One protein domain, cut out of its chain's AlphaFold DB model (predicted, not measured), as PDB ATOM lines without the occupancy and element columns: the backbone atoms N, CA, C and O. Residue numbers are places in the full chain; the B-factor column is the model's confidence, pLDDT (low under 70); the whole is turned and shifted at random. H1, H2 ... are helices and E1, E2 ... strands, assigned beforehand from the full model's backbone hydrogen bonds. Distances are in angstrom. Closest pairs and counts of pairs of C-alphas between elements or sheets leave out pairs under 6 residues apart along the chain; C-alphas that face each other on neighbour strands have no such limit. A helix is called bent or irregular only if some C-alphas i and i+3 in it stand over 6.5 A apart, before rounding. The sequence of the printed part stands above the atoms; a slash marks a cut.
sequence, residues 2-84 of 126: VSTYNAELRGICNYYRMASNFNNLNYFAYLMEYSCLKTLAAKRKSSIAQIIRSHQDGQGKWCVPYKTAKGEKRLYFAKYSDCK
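Overview. This is residues 2 to 84 of the 126 residues of the protein "Intron_maturas2 domain-containing protein" of Clostridiaceae bacterium (UniProt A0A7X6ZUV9). A long helical hairpin, H1 and H2 side by side, makes the body; short helix H3 packs crosswise on the last part of H2. Beyond the start of H1 a two-stranded hairpin, E1 and E2, sticks out as an arm with residues 67 to 72 free at its tip, and the chain then comes back to small H4, which packs on H1 and H2. The printed part has 83 residues, with four named helices and two named strands that follow along the chain as H1, H2, H3, E1, E2, H4; the class is mostly helix, and the one sheet, in the order E1 - E2, is antiparallel. It is only just compact, close to loose, with a radius of gyration of the C-alphas of 14.1 A and spans of 38 by 32 by 23 A.

Arrangement. H1, residues 2 to 18, and H2, residues 22 to 43, touch and form a helical hairpin, at a shallow tilt of 13 degrees, opposite ways; their closest C-alphas, of Tyr 16 and Phe 22, are 6.7 A apart. H2 is the hub, touching three helices. With residues 37 to 41 alone it touches H3, residues 48 to 55, about perpendicular at 87 degrees; the closest C-alphas, of Ala 41 and Ile 48, are 5.3 A apart. E1, residues 63 to 68, and E2, residues 71 to 76, form an antiparallel hairpin at 149 degrees, with N 64 and O 75 at 2.9 A and N 66 and O 73 at 2.8 A, within hydrogen-bond range. The closest C-alphas of H1 and E2, those of Val 2 and Leu 75, are 7.8 A apart. H4, residues 80 to 83, touches H1, where the closest C-alphas, of Cys 13 and Cys 83, are 6.2 A apart. H2, with residues 25 to 29 alone, only just touches H4, with 3 pairs of C-alphas within 8 A, the closest being Ala 29 and Tyr 80 at 6.4 A. Among the pairs that are apart are H1 and H3, and H2 and E1. Every O i to N i+4 pair is within hydrogen-bond range in H3, but 12 of 13 in H1 and 15 of 18 in H2; H4 is too short for such a pair.

Along the chain. H1 begins at C-alpha 2, (32.096, -96.293, 69.193), and is 25.6 A long; it is irregular, with C-alphas 15 and 18 7.7 A apart. H2 is 32.2 A long and ends at C-alpha 43, (20.071, -100.025, 72.174). H3 is 10.6 A, E1 15.2 A, E2 16.3 A and H4 5.4 A long. H4 ends at C-alpha 83, (48.248, -99.212, 65.045).

Size, cuts and confidence. The two C-alphas farthest apart, of Ser 20 and Ala 69, are 42.6 A apart. The printed part has no cut and no long link; the link from H3 to E1, with 7 residues, is short, and the others are tight. The mean pLDDT of the printed part is 85.8, and residue 84 alone is under 70.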
ATOM      1  N   VAL A   2      31.066 -95.977  70.214       85.56
ATOM      2  CA  VAL A   2      32.096 -96.293  69.193       85.56
ATOM      3  C   VAL A   2      33.456 -95.660  69.516       85.56
ATOM      4  O   VAL A   2      34.484 -96.309  69.391       85.56
ATOM      5  N   SER A   3      33.472 -94.422  70.022       85.81
ATOM      6  CA  SER A   3      34.698 -93.758  70.489       85.81
ATOM      7  C   SER A   3      35.409 -94.502  71.626       85.81
ATOM      8  O   SER A   3      36.632 -94.569  71.623       85.81
ATOM      9  N   THR A   4      34.652 -95.071  72.566       88.31
ATOM     10  CA  THR A   4      35.163 -95.843  73.707       88.31
ATOM     11  C   THR A   4      35.801 -97.145  73.232       88.31
ATOM     12  O   THR A   4      36.976 -97.366  73.492       88.31
ATOM     13  N   TYR A   5      35.081 -97.928  72.419       88.38
ATOM     14  CA  TYR A   5      35.611 -99.154  71.808       88.38
ATOM     15  C   TYR A   5      36.858 -98.876  70.958       88.38
ATOM     16  O   TYR A   5      37.835 -99.617  71.020       88.38
ATOM     17  N   ASN A   6      36.863 -97.776  70.198       88.69
ATOM     18  CA  ASN A   6      38.032 -97.361  69.425       88.69
ATOM     19  C   ASN A   6      39.229 -97.022  70.328       88.69
ATOM     20  O   ASN A   6      40.363 -97.327  69.964       88.69
ATOM     21  N   ALA A   7      39.006 -96.368  71.471       87.75
ATOM     22  CA  ALA A   7      40.067 -96.040  72.420       87.75
ATOM     23  C   ALA A   7      40.642 -97.302  73.080       87.75
ATOM     24  O   ALA A   7      41.861 -97.445  73.146       87.75
ATOM     25  N   GLU A   8      39.783 -98.237  73.488       89.25
ATOM     26  CA  GLU A   8      40.179 -99.527  74.066       89.25
ATOM     27  C   GLU A   8      40.970-100.377  73.070       89.25
ATOM     28  O   GLU A   8      42.067-100.835  73.387       89.25
ATOM     29  N   LEU A   9      40.467-100.523  71.837       88.44
ATOM     30  CA  LEU A   9      41.153-101.266  70.779       88.44
ATOM     31  C   LEU A   9      42.542-100.680  70.514       88.44
ATOM     32  O   LEU A   9      43.522-101.417  70.470       88.44
ATOM     33  N   ARG A  10      42.647 -99.350  70.400       87.38
ATOM     34  CA  ARG A  10      43.938 -98.664  70.237       87.38
ATOM     35  C   ARG A  10      44.858 -98.879  71.436       87.38
ATOM     36  O   ARG A  10      46.052 -99.073  71.239       87.38
ATOM     37  N   GLY A  11      44.326 -98.866  72.658       87.69
ATOM     38  CA  GLY A  11      45.085 -99.143  73.877       87.69
ATOM     39  C   GLY A  11      45.693-100.546  73.873       87.69
ATOM     40  O   GLY A  11      46.897-100.696  74.067       87.69
ATOM     41  N   ILE A  12      44.885-101.559  73.560       87.31
ATOM     42  CA  ILE A  12      45.318-102.962  73.483       87.31
ATOM     43  C   ILE A  12      46.319-103.160  72.342       87.31
ATOM     44  O   ILE A  12      47.360-103.788  72.538       87.31
ATOM     45  N   CYS A  13      46.057-102.586  71.165       86.94
ATOM     46  CA  CYS A  13      46.998-102.632  70.050       86.94
ATOM     47  C   CYS A  13      48.330-101.949  70.393       86.94
ATOM     48  O   CYS A  13      49.376-102.462  70.013       86.94
ATOM     49  N   ASN A  14      48.321-100.835  71.130       84.56
ATOM     50  CA  ASN A  14      49.549-100.179  71.578       84.56
ATOM     51  C   ASN A  14      50.313-101.022  72.608       84.56
ATOM     52  O   ASN A  14      51.537-101.099  72.528       84.56
ATOM     53  N   TYR A  15      49.610-101.676  73.533       85.81
ATOM     54  CA  TYR A  15      50.219-102.538  74.548       85.81
ATOM     55  C   TYR A  15      50.906-103.763  73.928       85.81
ATOM     56  O   TYR A  15      52.072-104.036  74.200       85.81
ATOM     57  N   TYR A  16      50.225-104.467  73.022       85.50
ATOM     58  CA  TYR A  16      50.766-105.661  72.359       85.50
ATOM     59  C   TYR A  16      51.600-105.355  71.115       85.50
ATOM     60  O   TYR A  16      51.962-106.268  70.377       85.50
ATOM     61  N   ARG A  17      51.932-104.088  70.867       79.44
ATOM     62  CA  ARG A  17      52.610-103.661  69.641       79.44
ATOM     63  C   ARG A  17      53.955-104.352  69.398       79.44
ATOM     64  O   ARG A  17      54.308-104.580  68.246       79.44
ATOM     65  N   MET A  18      54.685-104.680  70.464       80.25
ATOM     66  CA  MET A  18      55.988-105.355  70.387       80.25
ATOM     67  C   MET A  18      55.882-106.885  70.410       80.25
ATOM     68  O   MET A  18      56.893-107.578  70.323       80.25
ATOM     69  N   ALA A  19      54.673-107.435  70.538       82.00
ATOM     70  CA  ALA A  19      54.478-108.874  70.541       82.00
ATOM     71  C   ALA A  19      54.689-109.448  69.130       82.00
ATOM     72  O   ALA A  19      54.123-108.956  68.155       82.00
ATOM     73  N   SER A  20      55.431-110.555  69.039       75.94
ATOM     74  CA  SER A  20      55.644-111.291  67.780       75.94
ATOM     75  C   SER A  20      54.317-111.716  67.120       75.94
ATOM     76  O   SER A  20      54.145-111.638  65.906       75.94
ATOM     77  N   ASN A  21      53.309-112.044  67.937       81.00
ATOM     78  CA  ASN A  21      51.990-112.501  67.491       81.00
ATOM     79  C   ASN A  21      50.970-111.366  67.272       81.00
ATOM     80  O   ASN A  21      49.771-111.558  67.484       81.00
ATOM     81  N   PHE A  22      51.404-110.183  66.822       78.75
ATOM     82  CA  PHE A  22      50.506-109.046  66.560       78.75
ATOM     83  C   PHE A  22      49.393-109.375  65.545       78.75
ATOM     84  O   PHE A  22      48.317-108.784  65.578       78.75
ATOM     85  N   ASN A  23      49.611-110.353  64.659       80.44
ATOM     86  CA  ASN A  23      48.609-110.793  63.687       80.44
ATOM     87  C   ASN A  23      47.308-111.311  64.339       80.44
ATOM     88  O   ASN A  23      46.225-111.122  63.788       80.44
ATOM     89  N   ASN A  24      47.389-111.887  65.545       84.06
ATOM     90  CA  ASN A  24      46.221-112.407  66.264       84.06
ATOM     91  C   ASN A  24      45.248-111.294  66.700       84.06
ATOM     92  O   ASN A  24      44.064-111.556  66.920       84.06
ATOM     93  N   LEU A  25      45.706-110.036  66.754       85.06
ATOM     94  CA  LEU A  25      44.853-108.882  67.052       85.06
ATOM     95  C   LEU A  25      43.838-108.586  65.943       85.06
ATOM     96  O   LEU A  25      42.864-107.884  66.202       85.06
ATOM     97  N   ASN A  26      44.008-109.138  64.736       86.56
ATOM     98  CA  ASN A  26      43.000-109.029  63.682       86.56
ATOM     99  C   ASN A  26      41.673-109.683  64.107       86.56
ATOM    100  O   ASN A  26      40.608-109.079  63.987       86.56
ATOM    101  N   TYR A  27      41.741-110.891  64.678       88.88
ATOM    102  CA  TYR A  27      40.555-111.585  65.185       88.88
ATOM    103  C   TYR A  27      39.930-110.842  66.371       88.88
ATOM    104  O   TYR A  27      38.711-110.695  66.455       88.88
ATOM    105  N   PHE A  28      40.768-110.300  67.259       88.50
ATOM    106  CA  PHE A  28      40.307-109.465  68.366       88.50
ATOM    107  C   PHE A  28      39.571-108.206  67.878       88.50
ATOM    108  O   PHE A  28      38.493-107.887  68.379       88.50
ATOM    109  N   ALA A  29      40.108-107.513  66.871       89.62
ATOM    110  CA  ALA A  29      39.472-106.336  66.287       89.62
ATOM    111  C   ALA A  29      38.094-106.667  65.695       89.62
ATOM    112  O   ALA A  29      37.137-105.933  65.944       89.62
ATOM    113  N   TYR A  30      37.972-107.803  64.999       90.19
ATOM    114  CA  TYR A  30      36.691-108.307  64.499       90.19
ATOM    115  C   TYR A  30      35.679-108.552  65.631       90.19
ATOM    116  O   TYR A  30      34.527-108.119  65.555       90.19
ATOM    117  N   LEU A  31      36.108-109.194  66.724       91.94
ATOM    118  CA  LEU A  31      35.247-109.445  67.881       91.94
ATOM    119  C   LEU A  31      34.773-108.140  68.544       91.94
ATOM    120  O   LEU A  31      33.602-108.025  68.918       91.94
ATOM    121  N   MET A  32      35.657-107.148  68.664       91.31
ATOM    122  CA  MET A  32      35.337-105.830  69.223       91.31
ATOM    123  C   MET A  32      34.346-105.061  68.346       91.31
ATOM    124  O   MET A  32      33.400-104.461  68.862       91.31
ATOM    125  N   GLU A  33      34.517-105.119  67.025       91.06
ATOM    126  CA  GLU A  33      33.592-104.512  66.068       91.06
ATOM    127  C   GLU A  33      32.187-105.111  66.209       91.06
ATOM    128  O   GLU A  33      31.201-104.384  66.370       91.06
ATOM    129  N   TYR A  34      32.093-106.442  66.242       91.75
ATOM    130  CA  TYR A  34      30.812-107.133  66.365       91.75
ATOM    131  C   TYR A  34      30.145-106.898  67.728       91.75
ATOM    132  O   TYR A  34      28.931-106.688  67.806       91.75
ATOM    133  N   SER A  35      30.930-106.850  68.806       91.94
ATOM    134  CA  SER A  35      30.461-106.491  70.153       91.94
ATOM    135  C   SER A  35      29.856-105.083  70.191       91.94
ATOM    136  O   SER A  35      28.779-104.868  70.762       91.94
ATOM    137  N   CYS A  36      30.502-104.123  69.522       91.56
ATOM    138  CA  CYS A  36      29.997-102.758  69.398       91.56
ATOM    139  C   CYS A  36      28.690-102.712  68.589       91.56
ATOM    140  O   CYS A  36      27.716-102.082  69.016       91.56
ATOM    141  N   LEU A  37      28.632-103.408  67.451       91.62
ATOM    142  CA  LEU A  37      27.426-103.500  66.622       91.62
ATOM    143  C   LEU A  37      26.254-104.132  67.378       91.62
ATOM    144  O   LEU A  37      25.134-103.624  67.308       91.62
ATOM    145  N   LYS A  38      26.505-105.192  68.152       92.94
ATOM    146  CA  LYS A  38      25.489-105.855  68.979       92.94
ATOM    147  C   LYS A  38      24.934-104.928  70.056       92.94
ATOM    148  O   LYS A  38      23.721-104.865  70.243       92.94
ATOM    149  N   THR A  39      25.798-104.154  70.706       93.00
ATOM    150  CA  THR A  39      25.387-103.141  71.689       93.00
ATOM    151  C   THR A  39      24.517-102.057  71.047       93.00
ATOM    152  O   THR A  39      23.485-101.666  71.595       93.00
ATOM    153  N   LEU A  40      24.889-101.593  69.851       91.06
ATOM    154  CA  LEU A  40      24.122-100.589  69.114       91.06
ATOM    155  C   LEU A  40      22.753-101.122  68.663       91.06
ATOM    156  O   LEU A  40      21.747-100.418  68.773       91.06
ATOM    157  N   ALA A  41      22.719-102.371  68.203       92.50
ATOM    158  CA  ALA A  41      21.509-103.087  67.818       92.50
ATOM    159  C   ALA A  41      20.550-103.241  69.008       92.50
ATOM    160  O   ALA A  41      19.390-102.838  68.913       92.50
ATOM    161  N   ALA A  42      21.057-103.688  70.162       92.94
ATOM    162  CA  ALA A  42      20.283-103.801  71.397       92.94
ATOM    163  C   ALA A  42      19.710-102.447  71.844       92.94
ATOM    164  O   ALA A  42      18.517-102.342  72.128       92.94
ATOM    165  N   LYS A  43      20.520-101.379  71.814       91.06
ATOM    166  CA  LYS A  43      20.071-100.025  72.174       91.06
ATOM    167  C   LYS A  43      18.927 -99.522  71.290       91.06
ATOM    168  O   LYS A  43      18.046 -98.816  71.771       91.06
ATOM    169  N   ARG A  44      18.948 -99.856  69.999       88.81
ATOM    170  CA  ARG A  44      17.916 -99.462  69.029       88.81
ATOM    171  C   ARG A  44      16.821-100.519  68.847       88.81
ATOM    172  O   ARG A  44      16.039-100.393  67.910       88.81
ATOM    173  N   LYS A  45      16.778-101.560  69.693       91.56
ATOM    174  CA  LYS A  45      15.853-102.707  69.580       91.56
ATOM    175  C   LYS A  45      15.762-103.248  68.145       91.56
ATOM    176  O   LYS A  45      14.688-103.538  67.635       91.56
ATOM    177  N   SER A  46      16.902-103.301  67.472       92.19
ATOM    178  CA  SER A  46      17.029-103.654  66.060       92.19
ATOM    179  C   SER A  46      18.007-104.812  65.903       92.19
ATOM    180  O   SER A  46      18.741-105.154  66.828       92.19
ATOM    181  N   SER A  47      18.054-105.407  64.715       92.00
ATOM    182  CA  SER A  47      19.074-106.395  64.360       92.00
ATOM    183  C   SER A  47      20.385-105.730  63.927       92.00
ATOM    184  O   SER A  47      20.394-104.615  63.402       92.00
ATOM    185  N   ILE A  48      21.505-106.445  64.073       89.56
ATOM    186  CA  ILE A  48      22.825-105.988  63.602       89.56
ATOM    187  C   ILE A  48      22.785-105.657  62.101       89.56
ATOM    188  O   ILE A  48      23.287-104.618  61.685       89.56
ATOM    189  N   ALA A  49      22.103-106.475  61.294       89.88
ATOM    190  CA  ALA A  49      21.965-106.249  59.857       89.88
ATOM    191  C   ALA A  49      21.199-104.958  59.508       89.88
ATOM    192  O   ALA A  49      21.501-104.315  58.504       89.88
ATOM    193  N   GLN A  50      20.195-104.564  60.302       90.44
ATOM    194  CA  GLN A  50      19.507-103.278  60.122       90.44
ATOM    195  C   GLN A  50      20.415-102.106  60.494       90.44
ATOM    196  O   GLN A  50      20.447-101.109  59.776       90.44
ATOM    197  N   ILE A  51      21.188-102.241  61.574       90.12
ATOM    198  CA  ILE A  51      22.162-101.228  61.985       90.12
ATOM    199  C   ILE A  51      23.216-101.016  60.907       90.12
ATOM    200  O   ILE A  51      23.431 -99.871  60.515       90.12
ATOM    201  N   ILE A  52      23.814-102.093  60.395       88.31
ATOM    202  CA  ILE A  52      24.810-102.019  59.323       88.31
ATOM    203  C   ILE A  52      24.208-101.300  58.119       88.31
ATOM    204  O   ILE A  52      24.761-100.287  57.715       88.31
ATOM    205  N   ARG A  53      23.034-101.725  57.629       87.31
ATOM    206  CA  ARG A  53      22.350-101.068  56.499       87.31
ATOM    207  C   ARG A  53      22.074 -99.583  56.742       87.31
ATOM    208  O   ARG A  53      22.248 -98.780  55.836       87.31
ATOM    209  N   SER A  54      21.677 -99.209  57.958       86.81
ATOM    210  CA  SER A  54      21.375 -97.811  58.302       86.81
ATOM    211  C   SER A  54      22.607 -96.907  58.413       86.81
ATOM    212  O   SER A  54      22.486 -95.698  58.261       86.81
ATOM    213  N   HIS A  55      23.777 -97.482  58.702       84.88
ATOM    214  CA  HIS A  55      25.036 -96.762  58.944       84.88
ATOM    215  C   HIS A  55      26.099 -97.055  57.879       84.88
ATOM    216  O   HIS A  55      27.270 -96.728  58.069       84.88
ATOM    217  N   GLN A  56      25.727 -97.703  56.775       84.31
ATOM    218  CA  GLN A  56      26.648 -98.075  55.707       84.31
ATOM    219  C   GLN A  56      26.994 -96.860  54.844       84.31
ATOM    220  O   GLN A  56      26.124 -96.108  54.420       84.31
ATOM    221  N   ASP A  57      28.277 -96.707  54.532       80.06
ATOM    222  CA  ASP A  57      28.826 -95.596  53.745       80.06
ATOM    223  C   ASP A  57      28.850 -95.891  52.228       80.06
ATOM    224  O   ASP A  57      29.610 -95.298  51.469       80.06
ATOM    225  N   GLY A  58      28.108 -96.909  51.774       74.50
ATOM    226  CA  GLY A  58      28.123 -97.416  50.391       74.50
ATOM    227  C   GLY A  58      29.401 -98.169  49.981       74.50
ATOM    228  O   GLY A  58      29.339 -99.089  49.178       74.50
ATOM    229  N   GLN A  59      30.547 -97.882  50.603       73.31
ATOM    230  CA  GLN A  59      31.854 -98.498  50.312       73.31
ATOM    231  C   GLN A  59      32.138 -99.779  51.126       73.31
ATOM    232  O   GLN A  59      33.290-100.136  51.371       73.31
ATOM    233  N   GLY A  60      31.091-100.437  51.634       71.62
ATOM    234  CA  GLY A  60      31.203-101.656  52.451       71.62
ATOM    235  C   GLY A  60      31.667-101.446  53.900       71.62
ATOM    236  O   GLY A  60      31.767-102.411  54.650       71.62
ATOM    237  N   LYS A  61      31.916-100.202  54.326       81.19
ATOM    238  CA  LYS A  61      32.196 -99.845  55.726       81.19
ATOM    239  C   LYS A  61      30.975 -99.197  56.363       81.19
ATOM    240  O   LYS A  61      30.188 -98.549  55.671       81.19
ATOM    241  N   TRP A  62      30.847 -99.331  57.679       87.44
ATOM    242  CA  TRP A  62      29.855 -98.599  58.459       87.44
ATOM    243  C   TRP A  62      30.516 -97.451  59.225       87.44
ATOM    244  O   TRP A  62      31.694 -97.506  59.589       87.44
ATOM    245  N   CYS A  63      29.761 -96.384  59.446       86.62
ATOM    246  CA  CYS A  63      30.216 -95.209  60.171       86.62
ATOM    247  C   CYS A  63      29.072 -94.619  60.986       86.62
ATOM    248  O   CYS A  63      27.908 -94.727  60.614       86.62
ATOM    249  N   VAL A  64      29.399 -93.979  62.104       86.38
ATOM    250  CA  VAL A  64      28.402 -93.281  62.915       86.38
ATOM    251  C   VAL A  64      28.543 -91.780  62.695       86.38
ATOM    252  O   VAL A  64      29.600 -91.224  63.022       86.38
ATOM    253  N   PRO A  65      27.515 -91.103  62.156       86.31
ATOM    254  CA  PRO A  65      27.527 -89.655  62.046       86.31
ATOM    255  C   PRO A  65      27.415 -88.997  63.427       86.31
ATOM    256  O   PRO A  65      26.682 -89.463  64.305       86.31
ATOM    257  N   TYR A  66      28.142 -87.901  63.625       86.75
ATOM    258  CA  TYR A  66      28.056 -87.054  64.811       86.75
ATOM    259  C   TYR A  66      28.169 -85.573  64.431       86.75
ATOM    260  O   TYR A  66      28.931 -85.184  63.543       86.75
ATOM    261  N   LYS A  67      27.406 -84.723  65.123       86.88
ATOM    262  CA  LYS A  67      27.397 -83.276  64.880       86.88
ATOM    263  C   LYS A  67      28.614 -82.622  65.537       86.88
ATOM    264  O   LYS A  67      28.901 -82.869  66.704       86.88
ATOM    265  N   THR A  68      29.318 -81.780  64.789       87.25
ATOM    266  CA  THR A  68      30.385 -80.895  65.278       87.25
ATOM    267  C   THR A  68      30.006 -79.446  64.961       87.25
ATOM    268  O   THR A  68      29.248 -79.199  64.028       87.25
ATOM    269  N   ALA A  69      30.572 -78.466  65.674       83.94
ATOM    270  CA  ALA A  69      30.349 -77.036  65.407       83.94
ATOM    271  C   ALA A  69      30.669 -76.600  63.957       83.94
ATOM    272  O   ALA A  69      30.141 -75.606  63.483       83.94
ATOM    273  N   LYS A  70      31.524 -77.353  63.249       81.75
ATOM    274  CA  LYS A  70      31.936 -77.102  61.855       81.75
ATOM    275  C   LYS A  70      31.197 -77.970  60.822       81.75
ATOM    276  O   LYS A  70      31.601 -77.990  59.666       81.75
ATOM    277  N   GLY A  71      30.184 -78.736  61.238       84.94
ATOM    278  CA  GLY A  71      29.423 -79.638  60.370       84.94
ATOM    279  C   GLY A  71      29.320 -81.074  60.888       84.94
ATOM    280  O   GLY A  71      29.802 -81.416  61.972       84.94
ATOM    281  N   GLU A  72      28.666 -81.927  60.108       84.88
ATOM    282  CA  GLU A  72      28.509 -83.349  60.407       84.88
ATOM    283  C   GLU A  72      29.785 -84.118  60.047       84.88
ATOM    284  O   GLU A  72      30.309 -84.016  58.939       84.88
ATOM    285  N   LYS A  73      30.310 -84.882  61.005       86.00
ATOM    286  CA  LYS A  73      31.483 -85.736  60.819       86.00
ATOM    287  C   LYS A  73      31.082 -87.196  60.940       86.00
ATOM    288  O   LYS A  73      30.171 -87.544  61.687       86.00
ATOM    289  N   ARG A  74      31.804 -88.065  60.238       85.06
ATOM    290  CA  ARG A  74      31.612 -89.517  60.290       85.06
ATOM    291  C   ARG A  74      32.710 -90.151  61.131       85.06
ATOM    292  O   ARG A  74      33.891 -89.868  60.938       85.06
ATOM    293  N   LEU A  75      32.315 -90.977  62.094       84.75
ATOM    294  CA  LEU A  75      33.230 -91.754  62.920       84.75
ATOM    295  C   LEU A  75      33.251 -93.198  62.423       84.75
ATOM    296  O   LEU A  75      32.243 -93.897  62.504       84.75
ATOM    297  N   TYR A  76      34.409 -93.642  61.947       86.94
ATOM    298  CA  TYR A  76      34.635 -95.031  61.556       86.94
ATOM    299  C   TYR A  76      35.140 -95.859  62.741       86.94
ATOM    300  O   TYR A  76      35.744 -95.326  63.683       86.94
ATOM    301  N   PHE A  77      34.910 -97.170  62.687       86.19
ATOM    302  CA  PHE A  77      35.545 -98.102  63.612       86.19
ATOM    303  C   PHE A  77      37.062 -98.124  63.368       86.19
ATOM    304  O   PHE A  77      37.521 -98.047  62.224       86.19
ATOM    305  N   ALA A  78      37.849 -98.146  64.443       83.12
ATOM    306  CA  ALA A  78      39.302 -98.104  64.344       83.12
ATOM    307  C   ALA A  78      39.840 -99.392  63.709       83.12
ATOM    308  O   ALA A  78      39.434-100.493  64.079       83.12
ATOM    309  N   LYS A  79      40.790 -99.266  62.777       81.25
ATOM    310  CA  LYS A  79      41.473-100.425  62.205       81.25
ATOM    311  C   LYS A  79      42.698-100.781  63.036       81.25
ATOM    312  O   LYS A  79      43.496 -99.909  63.381       81.25
ATOM    313  N   TYR A  80      42.899-102.072  63.280       79.19
ATOM    314  CA  TYR A  80      44.109-102.557  63.950       79.19
ATOM    315  C   TYR A  80      45.380-102.288  63.119       79.19
ATOM    316  O   TYR A  80      46.449-102.053  63.680       79.19
ATOM    317  N   SER A  81      45.264-102.258  61.781       75.25
ATOM    318  CA  SER A  81      46.366-101.964  60.853       75.25
ATOM    319  C   SER A  81      46.992-100.593  61.092       75.25
ATOM    320  O   SER A  81      48.209-100.446  60.999       75.25
ATOM    321  N   ASP A  82      46.174 -99.605  61.459       77.94
ATOM    322  CA  ASP A  82      46.622 -98.229  61.692       77.94
ATOM    323  C   ASP A  82      47.529 -98.143  62.933       77.94
ATOM    324  O   ASP A  82      48.363 -97.247  63.048       77.94
ATOM    325  N   CYS A  83      47.421 -99.118  63.842       73.69
ATOM    326  CA  CYS A  83      48.248 -99.212  65.045       73.69
ATOM    327  C   CYS A  83      49.636 -99.824  64.769       73.69
ATOM    328  O   CYS A  83      50.540 -99.688  65.592       73.69
ATOM    329  N   LYS A  84      49.840-100.472  63.610       69.44
ATOM    330  CA  LYS A  84      51.110-101.125  63.242       69.44
ATOM    331  C   LYS A  84      52.173-100.127  62.749       69.44
ATOM    332  O   LYS A  84      53.362-100.379  62.905       69.44
TER     333      LYS A  84